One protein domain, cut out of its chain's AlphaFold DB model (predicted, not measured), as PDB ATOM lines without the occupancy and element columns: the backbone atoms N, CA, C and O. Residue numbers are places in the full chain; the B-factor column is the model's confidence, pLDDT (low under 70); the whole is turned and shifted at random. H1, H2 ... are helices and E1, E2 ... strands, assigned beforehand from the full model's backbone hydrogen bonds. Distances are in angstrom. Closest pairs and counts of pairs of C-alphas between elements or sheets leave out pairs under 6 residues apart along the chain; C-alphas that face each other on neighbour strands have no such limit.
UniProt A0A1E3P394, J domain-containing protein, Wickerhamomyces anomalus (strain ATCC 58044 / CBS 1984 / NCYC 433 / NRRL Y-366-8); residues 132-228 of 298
ATOM      1  N   ILE A 132     176.083 248.964 212.748       94.06
ATOM      2  CA  ILE A 132     176.592 247.593 212.879       94.06
ATOM      3  C   ILE A 132     178.123 247.567 212.825       94.06
ATOM      4  O   ILE A 132     178.751 246.920 213.655       94.06
ATOM      5  N   PHE A 133     178.729 248.312 211.896       95.62
ATOM      6  CA  PHE A 133     180.185 248.404 211.792       95.62
ATOM      7  C   PHE A 133     180.791 248.981 213.075       95.62
ATOM      8  O   PHE A 133     181.770 248.446 213.586       95.62
ATOM      9  N   VAL A 134     180.184 250.040 213.622       96.00
ATOM     10  CA  VAL A 134     180.643 250.662 214.871       96.00
ATOM     11  C   VAL A 134     180.515 249.694 216.046       96.00
ATOM     12  O   VAL A 134     181.459 249.563 216.820       96.00
ATOM     13  N   VAL A 135     179.390 248.985 216.165       95.50
ATOM     14  CA  VAL A 135     179.163 248.007 217.240       95.50
ATOM     15  C   VAL A 135     180.155 246.849 217.152       95.50
ATOM     16  O   VAL A 135     180.758 246.505 218.162       95.50
ATOM     17  N   VAL A 136     180.383 246.284 215.962       94.94
ATOM     18  CA  VAL A 136     181.357 245.197 215.759       94.94
ATOM     19  C   VAL A 136     182.779 245.667 216.064       94.94
ATOM     20  O   VAL A 136     183.522 244.973 216.755       94.94
ATOM     21  N   PHE A 137     183.156 246.861 215.598       95.44
ATOM     22  CA  PHE A 137     184.470 247.438 215.877       95.44
ATOM     23  C   PHE A 137     184.681 247.672 217.378       95.44
ATOM     24  O   PHE A 137     185.714 247.292 217.929       95.44
ATOM     25  N   LEU A 138     183.688 248.255 218.054       95.56
ATOM     26  CA  LEU A 138     183.742 248.505 219.491       95.56
ATOM     27  C   LEU A 138     183.782 247.195 220.287       95.56
ATOM     28  O   LEU A 138     184.559 247.081 221.231       95.56
ATOM     29  N   PHE A 139     182.999 246.194 219.882       94.50
ATOM     30  CA  PHE A 139     183.023 244.859 220.475       94.50
ATOM     31  C   PHE A 139     184.409 244.216 220.361       94.50
ATOM     32  O   PHE A 139     184.921 243.695 221.351       94.50
ATOM     33  N   LEU A 140     185.053 244.305 219.192       95.50
ATOM     34  CA  LEU A 140     186.410 243.797 218.998       95.50
ATOM     35  C   LEU A 140     187.414 244.541 219.887       95.50
ATOM     36  O   LEU A 140     188.232 243.904 220.547       95.50
ATOM     37  N   LEU A 141     187.321 245.871 219.962       96.25
ATOM     38  CA  LEU A 141     188.205 246.696 220.789       96.25
ATOM     39  C   LEU A 141     188.078 246.337 222.278       96.25
ATOM     40  O   LEU A 141     189.087 246.089 222.941       96.25
ATOM     41  N   ILE A 142     186.848 246.237 222.788       95.62
ATOM     42  CA  ILE A 142     186.572 245.818 224.170       95.62
ATOM     43  C   ILE A 142     187.050 244.380 224.402       95.62
ATOM     44  O   ILE A 142     187.669 244.103 225.426       95.62
ATOM     45  N   GLY A 143     186.820 243.471 223.451       93.69
ATOM     46  CA  GLY A 143     187.250 242.076 223.544       93.69
ATOM     47  C   GLY A 143     188.771 241.918 223.629       93.69
ATOM     48  O   GLY A 143     189.263 241.125 224.434       93.69
ATOM     49  N   VAL A 144     189.524 242.706 222.855       94.06
ATOM     50  CA  VAL A 144     190.994 242.738 222.920       94.06
ATOM     51  C   VAL A 144     191.465 243.315 224.254       94.06
ATOM     52  O   VAL A 144     192.312 242.709 224.912       94.06
ATOM     53  N   ALA A 145     190.899 244.442 224.693       94.50
ATOM     54  CA  ALA A 145     191.243 245.048 225.979       94.50
ATOM     55  C   ALA A 145     190.974 244.087 227.149       94.50
ATOM     56  O   ALA A 145     191.828 243.900 228.013       94.50
ATOM     57  N   HIS A 146     189.825 243.412 227.137       94.62
ATOM     58  CA  HIS A 146     189.471 242.406 228.131       94.62
ATOM     59  C   HIS A 146     190.459 241.230 228.150       94.62
ATOM     60  O   HIS A 146     190.884 240.801 229.220       94.62
ATOM     61  N   PHE A 147     190.885 240.734 226.985       93.50
ATOM     62  CA  PHE A 147     191.889 239.669 226.919       93.50
ATOM     63  C   PHE A 147     193.238 240.096 227.519       93.50
ATOM     64  O   PHE A 147     193.874 239.329 228.243       93.50
ATOM     65  N   ILE A 148     193.658 241.340 227.275       94.12
ATOM     66  CA  ILE A 148     194.870 241.898 227.888       94.12
ATOM     67  C   ILE A 148     194.721 241.960 229.414       94.12
ATOM     68  O   ILE A 148     195.644 241.569 230.128       94.12
ATOM     69  N   ILE A 149     193.560 242.394 229.918       94.25
ATOM     70  CA  ILE A 149     193.267 242.435 231.359       94.25
ATOM     71  C   ILE A 149     193.364 241.038 231.975       94.25
ATOM     72  O   ILE A 149     194.030 240.885 232.996       94.25
ATOM     73  N   LEU A 150     192.788 240.012 231.341       92.88
ATOM     74  CA  LEU A 150     192.896 238.626 231.813       92.88
ATOM     75  C   LEU A 150     194.356 238.164 231.899       92.88
ATOM     76  O   LEU A 150     194.766 237.585 232.904       92.88
ATOM     77  N   LYS A 151     195.165 238.467 230.877       92.06
ATOM     78  CA  LYS A 151     196.595 238.127 230.863       92.06
ATOM     79  C   LYS A 151     197.364 238.817 231.989       92.06
ATOM     80  O   LYS A 151     198.207 238.194 232.634       92.06
ATOM     81  N   ILE A 152     197.077 240.095 232.235       93.75
ATOM     82  CA  ILE A 152     197.691 240.848 233.330       93.75
ATOM     83  C   ILE A 152     197.239 240.286 234.681       93.75
ATOM     84  O   ILE A 152     198.089 240.071 235.543       93.75
ATOM     85  N   SER A 153     195.944 240.010 234.853       92.62
ATOM     86  CA  SER A 153     195.396 239.453 236.094       92.62
ATOM     87  C   SER A 153     196.058 238.127 236.434       92.62
ATOM     88  O   SER A 153     196.645 238.023 237.501       92.62
ATOM     89  N   ALA A 154     196.101 237.178 235.496       91.38
ATOM     90  CA  ALA A 154     196.730 235.877 235.719       91.38
ATOM     91  C   ALA A 154     198.209 236.004 236.129       91.38
ATOM     92  O   ALA A 154     198.689 235.292 237.012       91.38
ATOM     93  N   SER A 155     198.943 236.955 235.539       90.88
ATOM     94  CA  SER A 155     200.323 237.237 235.952       90.88
ATOM     95  C   SER A 155     200.406 237.835 237.362       90.88
ATOM     96  O   SER A 155     201.314 237.493 238.121       90.88
ATOM     97  N   GLN A 156     199.476 238.721 237.725       93.19
ATOM     98  CA  GLN A 156     199.401 239.285 239.072       93.19
ATOM     99  C   GLN A 156     199.022 238.222 240.107       93.19
ATOM    100  O   GLN A 156     199.642 238.184 241.164       93.19
ATOM    101  N   ASP A 157     198.077 237.338 239.796       92.19
ATOM    102  CA  ASP A 157     197.650 236.237 240.663       92.19
ATOM    103  C   ASP A 157     198.813 235.283 240.951       92.19
ATOM    104  O   ASP A 157     199.081 234.973 242.113       92.19
ATOM    105  N   ARG A 158     199.608 234.932 239.928       91.88
ATOM    106  CA  ARG A 158     200.845 234.150 240.108       91.88
ATOM    107  C   ARG A 158     201.813 234.819 241.076       91.88
ATOM    108  O   ARG A 158     202.320 234.174 241.990       91.88
ATOM    109  N   LYS A 159     202.033 236.128 240.929       94.00
ATOM    110  CA  LYS A 159     202.893 236.892 241.846       94.00
ATOM    111  C   LYS A 159     202.332 236.935 243.269       94.00
ATOM    112  O   LYS A 159     203.101 236.809 244.213       94.00
ATOM    113  N   ARG A 160     201.013 237.084 243.436       92.19
ATOM    114  CA  ARG A 160     200.354 237.078 244.755       92.19
ATOM    115  C   ARG A 160     200.576 235.751 245.480       92.19
ATOM    116  O   ARG A 160     200.962 235.775 246.644       92.19
ATOM    117  N   VAL A 161     200.402 234.621 244.789       91.06
ATOM    118  CA  VAL A 161     200.629 233.286 245.370       91.06
ATOM    119  C   VAL A 161     202.097 233.076 245.733       91.06
ATOM    120  O   VAL A 161     202.385 232.621 246.836       91.06
ATOM    121  N   LEU A 162     203.037 233.465 244.864       92.69
ATOM    122  CA  LEU A 162     204.470 233.369 245.172       92.69
ATOM    123  C   LEU A 162     204.851 234.194 246.407       92.69
ATOM    124  O   LEU A 162     205.508 233.675 247.309       92.69
ATOM    125  N   ASN A 163     204.378 235.440 246.484       93.19
ATOM    126  CA  ASN A 163     204.614 236.305 247.637       93.19
ATOM    127  C   ASN A 163     204.008 235.712 248.918       93.19
ATOM    128  O   ASN A 163     204.623 235.787 249.978       93.19
ATOM    129  N   LEU A 164     202.824 235.100 248.831       90.88
ATOM    130  CA  LEU A 164     202.183 234.422 249.957       90.88
ATOM    131  C   LEU A 164     203.004 233.212 250.425       90.88
ATOM    132  O   LEU A 164     203.256 233.070 251.619       90.88
ATOM    133  N   ILE A 165     203.496 232.382 249.502       91.44
ATOM    134  CA  ILE A 165     204.381 231.252 249.822       91.44
ATOM    135  C   ILE A 165     205.660 231.746 250.513       91.44
ATOM    136  O   ILE A 165     206.103 231.148 251.494       91.44
ATOM    137  N   GLU A 166     206.258 232.835 250.030       91.50
ATOM    138  CA  GLU A 166     207.460 233.429 250.622       91.50
ATOM    139  C   GLU A 166     207.200 233.998 252.027       91.50
ATOM    140  O   GLU A 166     207.989 233.774 252.948       91.50
ATOM    141  N   GLN A 167     206.063 234.667 252.233       90.88
ATOM    142  CA  GLN A 167     205.637 235.143 253.552       90.88
ATOM    143  C   GLN A 167     205.438 233.983 254.533       90.88
ATOM    144  O   GLN A 167     205.961 234.028 255.644       90.88
ATOM    145  N   ILE A 168     204.770 232.907 254.106       90.44
ATOM    146  CA  ILE A 168     204.578 231.704 254.928       90.44
ATOM    147  C   ILE A 168     205.929 231.082 255.300       90.44
ATOM    148  O   ILE A 168     206.186 230.807 256.474       90.44
ATOM    149  N   LYS A 169     206.820 230.888 254.320       89.69
ATOM    150  CA  LYS A 169     208.154 230.306 254.548       89.69
ATOM    151  C   LYS A 169     209.007 231.168 255.473       89.69
ATOM    152  O   LYS A 169     209.648 230.644 256.380       89.69
ATOM    153  N   SER A 170     209.019 232.484 255.264       88.81
ATOM    154  CA  SER A 170     209.791 233.411 256.095       88.81
ATOM    155  C   SER A 170     209.256 233.486 257.526       88.81
ATOM    156  O   SER A 170     210.055 233.488 258.461       88.81
ATOM    157  N   PHE A 171     207.934 233.464 257.723       89.25
ATOM    158  CA  PHE A 171     207.325 233.368 259.050       89.25
ATOM    159  C   PHE A 171     207.727 232.068 259.758       89.25
ATOM    160  O   PHE A 171     208.182 232.090 260.902       89.25
ATOM    161  N   ALA A 172     207.646 230.943 259.049       88.12
ATOM    162  CA  ALA A 172     208.011 229.638 259.584       88.12
ATOM    163  C   ALA A 172     209.511 229.542 259.948       88.12
ATOM    164  O   ALA A 172     209.848 229.014 261.007       88.12
ATOM    165  N   ASN A 173     210.399 230.111 259.119       87.06
ATOM    166  CA  ASN A 173     211.843 230.195 259.381       87.06
ATOM    167  C   ASN A 173     212.175 231.116 260.565       87.06
ATOM    168  O   ASN A 173     213.050 230.794 261.358       87.06
ATOM    169  N   ARG A 174     211.476 232.250 260.727       85.00
ATOM    170  CA  ARG A 174     211.673 233.143 261.889       85.00
ATOM    171  C   ARG A 174     211.355 232.455 263.209       85.00
ATOM    172  O   ARG A 174     211.961 232.767 264.227       85.00
ATOM    173  N   GLN A 175     210.399 231.535 263.189       82.12
ATOM    174  CA  GLN A 175     210.029 230.767 264.366       82.12
ATOM    175  C   GLN A 175     210.979 229.577 264.604       82.12
ATOM    176  O   GLN A 175     210.911 228.958 265.672       82.12
ATOM    177  N   SER A 176     211.829 229.202 263.635       82.25
ATOM    178  CA  SER A 176     212.714 228.041 263.746       82.25
ATOM    179  C   SER A 176     214.009 228.342 264.504       82.25
ATOM    180  O   SER A 176     214.622 229.400 264.367       82.25
ATOM    181  N   SER A 177     214.427 227.389 265.341       69.31
ATOM    182  CA  SER A 177     215.663 227.499 266.117       69.31
ATOM    183  C   SER A 177     216.849 227.347 265.163       69.31
ATOM    184  O   SER A 177     217.099 226.254 264.663       69.31
ATOM    185  N   GLY A 178     217.526 228.453 264.841       71.31
ATOM    186  CA  GLY A 178     218.640 228.475 263.881       71.31
ATOM    187  C   GLY A 178     218.293 228.968 262.469       71.31
ATOM    188  O   GLY A 178     219.153 228.922 261.595       71.31
ATOM    189  N   GLY A 179     217.070 229.454 262.224       69.56
ATOM    190  CA  GLY A 179     216.703 230.145 260.975       69.56
ATOM    191  C   GLY A 179     216.542 229.257 259.733       69.56
ATOM    192  O   GLY A 179     216.275 229.774 258.647       69.56
ATOM    193  N   VAL A 180     216.674 227.934 259.879       74.88
ATOM    194  CA  VAL A 180     216.414 226.932 258.834       74.88
ATOM    195  C   VAL A 180     215.292 226.005 259.294       74.88
ATOM    196  O   VAL A 180     215.214 225.644 260.470       74.88
ATOM    197  N   LEU A 181     214.387 225.645 258.386       74.56
ATOM    198  CA  LEU A 181     213.284 224.724 258.654       74.56
ATOM    199  C   LEU A 181     213.785 223.269 258.641       74.56
ATOM    200  O   LEU A 181     214.115 222.737 257.584       74.56
ATOM    201  N   THR A 182     213.838 222.628 259.806       74.19
ATOM    202  CA  THR A 182     214.179 221.198 259.952       74.19
ATOM    203  C   THR A 182     212.954 220.317 260.199       74.19
ATOM    204  O   THR A 182     212.941 219.158 259.797       74.19
ATOM    205  N   GLU A 183     211.906 220.871 260.811       79.38
ATOM    206  CA  GLU A 183     210.667 220.170 261.161       79.38
ATOM    207  C   GLU A 183     209.451 220.819 260.498       79.38
ATOM    208  O   GLU A 183     209.438 222.027 260.239       79.38
ATOM    209  N   GLN A 184     208.412 220.018 260.248       86.00
ATOM    210  CA  GLN A 184     207.146 220.521 259.719       86.00
ATOM    211  C   GLN A 184     206.467 221.464 260.718       86.00
ATOM    212  O   GLN A 184     206.445 221.193 261.919       86.00
ATOM    213  N   ARG A 185     205.890 222.568 260.231       83.00
ATOM    214  CA  ARG A 185     205.228 223.561 261.092       83.00
ATOM    215  C   ARG A 185     203.898 224.021 260.535       83.00
ATOM    216  O   ARG A 185     203.799 224.349 259.356       83.00
ATOM    217  N   LYS A 186     202.898 224.099 261.412       88.06
ATOM    218  CA  LYS A 186     201.601 224.718 261.129       88.06
ATOM    219  C   LYS A 186     201.721 226.224 261.358       88.06
ATOM    220  O   LYS A 186     202.093 226.657 262.445       88.06
ATOM    221  N   VAL A 187     201.430 227.008 260.330       86.00
ATOM    222  CA  VAL A 187     201.502 228.469 260.331       86.00
ATOM    223  C   VAL A 187     200.128 229.028 259.997       86.00
ATOM    224  O   VAL A 187     199.491 228.602 259.034       86.00
ATOM    225  N   LYS A 188     199.680 229.998 260.792       86.94
ATOM    226  CA  LYS A 188     198.521 230.840 260.492       86.94
ATOM    227  C   LYS A 188     199.020 232.260 260.256       86.94
ATOM    228  O   LYS A 188     199.855 232.745 261.020       86.94
ATOM    229  N   ILE A 189     198.551 232.888 259.184       84.25
ATOM    230  CA  ILE A 189     198.878 234.276 258.848       84.25
ATOM    231  C   ILE A 189     197.708 235.157 259.266       84.25
ATOM    232  O   ILE A 189     196.554 234.803 259.048       84.25
ATOM    233  N   ASP A 190     198.015 236.315 259.844       79.81
ATOM    234  CA  ASP A 190     197.005 237.306 260.192       79.81
ATOM    235  C   ASP A 190     196.271 237.802 258.930       79.81
ATOM    236  O   ASP A 190     196.896 238.193 257.942       79.81
ATOM    237  N   GLY A 191     194.939 237.726 258.939       80.00
ATOM    238  CA  GLY A 191     194.082 238.042 257.788       80.00
ATOM    239  C   GLY A 191     193.703 236.864 256.877       80.00
ATOM    240  O   GLY A 191     192.893 237.057 255.970       80.00
ATOM    241  N   ILE A 192     194.223 235.652 257.108       82.62
ATOM    242  CA  ILE A 192     193.787 234.425 256.418       82.62
ATOM    243  C   ILE A 192     193.415 233.381 257.475       82.62
ATOM    244  O   ILE A 192     194.289 232.883 258.178       82.62
ATOM    245  N   ASP A 193     192.136 233.003 257.559       80.62
ATOM    246  CA  ASP A 193     191.664 232.025 258.563       80.62
ATOM    247  C   ASP A 193     192.135 230.580 258.282       80.62
ATOM    248  O   ASP A 193     192.047 229.677 259.111       80.62
ATOM    249  N   LYS A 194     192.742 230.361 257.113       84.75
ATOM    250  CA  LYS A 194     193.289 229.065 256.710       84.75
ATOM    251  C   LYS A 194     194.640 228.793 257.363       84.75
ATOM    252  O   LYS A 194     195.500 229.670 257.474       84.75
ATOM    253  N   SER A 195     194.855 227.534 257.739       85.81
ATOM    254  CA  SER A 195     196.140 227.077 258.270       85.81
ATOM    255  C   SER A 195     196.997 226.414 257.198       85.81
ATOM    256  O   SER A 195     196.512 225.633 256.382       85.81
ATOM    257  N   PHE A 196     198.290 226.726 257.215       89.50
ATOM    258  CA  PHE A 196     199.258 226.210 256.257       89.50
ATOM    259  C   PHE A 196     200.247 225.281 256.954       89.50
ATOM    260  O   PHE A 196     200.808 225.631 257.992       89.50
ATOM    261  N   LEU A 197     200.501 224.110 256.378       89.06
ATOM    262  CA  LEU A 197     201.576 223.218 256.788       89.06
ATOM    263  C   LEU A 197     202.813 223.501 255.938       89.06
ATOM    264  O   LEU A 197     202.822 223.284 254.726       89.06
ATOM    265  N   VAL A 198     203.879 223.965 256.576       89.25
ATOM    266  CA  VAL A 198     205.166 224.205 255.928       89.25
ATOM    267  C   VAL A 198     206.044 222.981 256.135       89.25
ATOM    268  O   VAL A 198     206.355 222.621 257.271       89.25
ATOM    269  N   ARG A 199     206.439 222.340 255.033       87.50
ATOM    270  CA  ARG A 199     207.437 221.264 254.991       87.50
ATOM    271  C   ARG A 199     208.632 221.712 254.148       87.50
ATOM    272  O   ARG A 199     208.571 222.729 253.458       87.50
ATOM    273  N   ILE A 200     209.704 220.922 254.168       81.56
ATOM    274  CA  ILE A 200     210.897 221.154 253.336       81.56
ATOM    275  C   ILE A 200     210.521 221.158 251.838       81.56
ATOM    276  O   ILE A 200     211.011 221.991 251.078       81.56
ATOM    277  N   ASP A 201     209.572 220.305 251.440       82.31
ATOM    278  CA  ASP A 201     209.154 220.133 250.041       82.31
ATOM    279  C   ASP A 201     208.213 221.240 249.520       82.31
ATOM    280  O   ASP A 201     208.050 221.427 248.307       82.31
ATOM    281  N   GLY A 202     207.566 221.996 250.413       85.56
ATOM    282  CA  GLY A 202     206.596 223.010 250.015       85.56
ATOM    283  C   GLY A 202     205.637 223.459 251.111       85.56
ATOM    284  O   GLY A 202     205.703 223.023 252.261       85.56
ATOM    285  N   VAL A 203     204.738 224.363 250.722       88.31
ATOM    286  CA  VAL A 203     203.648 224.863 251.561       88.31
ATOM    287  C   VAL A 203     202.365 224.145 251.157       88.31
ATOM    288  O   VAL A 203     202.027 224.099 249.974       88.31
ATOM    289  N   PHE A 204     201.663 223.593 252.137       88.94
ATOM    290  CA  PHE A 204     200.408 222.876 251.952       88.94
ATOM    291  C   PHE A 204     199.292 223.606 252.696       88.94
ATOM    292  O   PHE A 204     199.506 224.113 253.796       88.94
ATOM    293  N   LEU A 205     198.115 223.673 252.095       87.31
ATOM    294  CA  LEU A 205     196.886 224.102 252.745       87.31
ATOM    295  C   LEU A 205     196.339 222.920 253.550       87.31
ATOM    296  O   LEU A 205     196.261 221.814 253.017       87.31
ATOM    297  N   ILE A 206     195.994 223.150 254.816       85.50
ATOM    298  CA  ILE A 206     195.271 222.177 255.638       85.50
ATOM    299  C   ILE A 206     193.786 222.512 255.515       85.50
ATOM    300  O   ILE A 206     193.403 223.652 255.798       85.50
ATOM    301  N   ASP A 207     192.985 221.542 255.082       77.62
ATOM    302  CA  ASP A 207     191.530 221.672 255.052       77.62
ATOM    303  C   ASP A 207     190.952 221.678 256.478       77.62
ATOM    304  O   ASP A 207     191.502 221.047 257.384       77.62
ATOM    305  N   GLU A 208     189.868 222.419 256.703       70.19
ATOM    306  CA  GLU A 208     189.257 222.544 258.037       70.19
ATOM    307  C   GLU A 208     188.485 221.282 258.443       70.19
ATOM    308  O   GLU A 208     188.377 220.993 259.635       70.19
ATOM    309  N   GLU A 209     187.991 220.519 257.465       71.06
ATOM    310  CA  GLU A 209     187.192 219.308 257.689       71.06
ATOM    311  C   GLU A 209     188.060 218.045 257.833       71.06
ATOM    312  O   GLU A 209     187.780 217.208 258.689       71.06
ATOM    313  N   ASP A 210     189.159 217.946 257.071       71.00
ATOM    314  CA  ASP A 210     190.060 216.788 257.048       71.00
ATOM    315  C   ASP A 210     191.537 217.211 257.148       71.00
ATOM    316  O   ASP A 210     192.181 217.558 256.158       71.00
ATOM    317  N   GLU A 211     192.142 217.082 258.336       67.19
ATOM    318  CA  GLU A 211     193.546 217.478 258.582       67.19
ATOM    319  C   GLU A 211     194.572 216.664 257.754       67.19
ATOM    320  O   GLU A 211     195.727 217.069 257.591       67.19
ATOM    321  N   ASN A 212     194.143 215.535 257.178       68.69
ATOM    322  CA  ASN A 212     194.946 214.697 256.284       68.69
ATOM    323  C   ASN A 212     194.861 215.113 254.803       68.69
ATOM    324  O   ASN A 212     195.701 214.675 254.011       68.69
ATOM    325  N   ASN A 213     193.885 215.942 254.414       77.50
ATOM    326  CA  ASN A 213     193.744 216.434 253.047       77.50
ATOM    327  C   ASN A 213     194.669 217.642 252.831       77.50
ATOM    328  O   ASN A 213     194.329 218.790 253.115       77.50
ATOM    329  N   LEU A 214     195.894 217.365 252.378       78.06
ATOM    330  CA  LEU A 214     196.933 218.371 252.174       78.06
ATOM    331  C   LEU A 214     196.998 218.778 250.702       78.06
ATOM    332  O   LEU A 214     197.607 218.084 249.886       78.06
ATOM    333  N   GLN A 215     196.450 219.945 250.368       83.69
ATOM    334  CA  GLN A 215     196.586 220.506 249.026       83.69
ATOM    335  C   GLN A 215     197.865 221.341 248.936       83.69
ATOM    336  O   GLN A 215     198.048 222.309 249.676       83.69
ATOM    337  N   ARG A 216     198.778 220.990 248.028       82.94
ATOM    338  CA  ARG A 216     199.985 221.797 247.801       82.94
ATOM    339  C   ARG A 216     199.584 223.152 247.221       82.94
ATOM    340  O   ARG A 216     198.886 223.205 246.219       82.94
ATOM    341  N   VAL A 217     200.063 224.239 247.819       85.00
ATOM    342  CA  VAL A 217     199.861 225.586 247.278       85.00
ATOM    343  C   VAL A 217     201.002 225.870 246.305       85.00
ATOM    344  O   VAL A 217     202.128 226.131 246.739       85.00
ATOM    345  N   SER A 218     200.736 225.791 244.998       84.38
ATOM    346  CA  SER A 218     201.691 226.179 243.955       84.38
ATOM    347  C   SER A 218     201.154 227.317 243.089       84.38
ATOM    348  O   SER A 218     199.953 227.477 242.890       84.38
ATOM    349  N   ALA A 219     202.062 228.124 242.539       82.81
ATOM    350  CA  ALA A 219     201.711 229.134 241.541       82.81
ATOM    351  C   ALA A 219     201.404 228.516 240.160       82.81
ATOM    352  O   ALA A 219     200.815 229.186 239.309       82.81
ATOM    353  N   ASP A 220     201.790 227.254 239.950       82.12
ATOM    354  CA  ASP A 220     201.608 226.526 238.689       82.12
ATOM    355  C   ASP A 220     200.150 226.097 238.455       82.12
ATOM    356  O   ASP A 220     199.745 225.900 237.310       82.12
ATOM    357  N   ASP A 221     199.340 226.048 239.517       80.19
ATOM    358  CA  ASP A 221     197.913 225.701 239.455       80.19
ATOM    359  C   ASP A 221     197.064 226.826 238.825       80.19
ATOM    360  O   ASP A 221     195.895 226.640 238.482       80.19
ATOM    361  N   ILE A 222     197.646 228.018 238.628       83.00
ATOM    362  CA  ILE A 222     196.959 229.155 238.010       83.00
ATOM    363  C   ILE A 222     196.904 228.955 236.494       83.00
ATOM    364  O   ILE A 222     197.887 229.183 235.771       83.00
ATOM    365  N   LYS A 223     195.712 228.575 236.021       83.00
ATOM    366  CA  LYS A 223     195.383 228.379 234.605       83.00
ATOM    367  C   LYS A 223     195.672 229.634 233.780       83.00
ATOM    368  O   LYS A 223     195.301 230.750 234.140       83.00
ATOM    369  N   GLU A 224     196.317 229.442 232.634       85.00
ATOM    370  CA  GLU A 224     196.590 230.536 231.704       85.00
ATOM    371  C   GLU A 224     195.324 230.932 230.940       85.00
ATOM    372  O   GLU A 224     194.609 230.051 230.451       85.00
ATOM    373  N   PRO A 225     195.045 232.241 230.803       86.44
ATOM    374  CA  PRO A 225     193.837 232.701 230.139       86.44
ATOM    375  C   PRO A 225     193.881 232.331 228.656       86.44
ATOM    376  O   PRO A 225     194.802 232.715 227.927       86.44
ATOM    377  N   ARG A 226     192.867 231.597 228.193       85.25
ATOM    378  CA  ARG A 226     192.707 231.218 226.785       85.25
ATOM    379  C   ARG A 226     191.761 232.187 226.084       85.25
ATOM    380  O   ARG A 226     190.964 232.883 226.703       85.25
ATOM    381  N   LEU A 227     191.797 232.200 224.751       79.75
ATOM    382  CA  LEU A 227     190.877 233.027 223.954       79.75
ATOM    383  C   LEU A 227     189.397 232.690 224.216       79.75
ATOM    384  O   LEU A 227     188.552 233.576 224.120       79.75
ATOM    385  N   LYS A 228     189.098 231.439 224.598       84.69
ATOM    386  CA  LYS A 228     187.753 230.975 224.975       84.69
ATOM    387  C   LYS A 228     187.202 231.678 226.222       84.69
ATOM    388  O   LYS A 228     185.996 231.878 226.317       84.69
TER     389      LYS A 228
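This is residues 132 to 228 of the 298 residues of the protein "J domain-containing protein" of Wickerhamomyces anomalus (strain ATCC 58044 / CBS 1984 / NCYC 433 / NRRL Y-366-8) (UniProt A0A1E3P394). Picture one very long, straight helix, H1, with a small twisted sheet of four strands packed on its last part, like a small head at one end of a shaft. Residues 132 to 142 of H1 stick out free, while the stretch after the sheet, residues 217 to 228, folds back toward the first part of the helix. The 97 printed residues hold one named helix followed by four named strands, H1 E1 E2 E3 E4; the sheet's order is E1 - E2 - E3 - E4, all antiparallel, and the class is mixed, helices and strands. The whole is extended, with a radius of gyration of the C-alphas of 19.6 A, and a rod in outline, spanning 68 by 29 by 24 A.

Begin with H1, residues 132 to 174, in which every O i to N i+4 pair is within hydrogen-bond range. Next come E1, residues 185 to 188, E2, residues 195 to 199, E3, residues 202 to 206, and E4, residues 214 to 216, which form a meander, each strand the antiparallel neighbour of the one before. H1 is on this sheet at a height over the sheet of 10.4 A, giving two layers, a helix on one face of a sheet. It lies over E1 and E2, and on the local plane its line and that of E1 stand at 51 degrees, slantwise to the strands. The closest C-alphas of H1 and E1 are those of Ala 172 and Val 187, 6.7 A apart; those of H1 and E2 are Lys 169 and Val 198, 6.9 A. In the hairpin E1 and E2, look for N 187 and O 196 at 2.8 A; in the hairpin E2 and E3, for N 197 and O 204 at 2.8 A; in the hairpin E3 and E4, for N 205 and O 215 at 2.8 A. The edge strands E1 and E4 are apart.

Find C-alpha 132 at (176.592, 247.593, 212.879); from there H1 runs 62.0 A to C-alpha 174 at (211.673, 233.143, 261.889). E1 measures 9.9 A, E2 13.1 A, E3 12.7 A and E4 6.3 A, ending at C-alpha 216 at (199.985, 221.797, 247.801).

The two C-alphas farthest apart are those of Ile 132 and Ser 177, 69.0 A. The printed part has no cut; the link E2 to E3 is tight, the other links are short, and no link is long. Mean pLDDT of the printed part is 86.3; residues 177, 179 and 211 to 212 of the model are under 70.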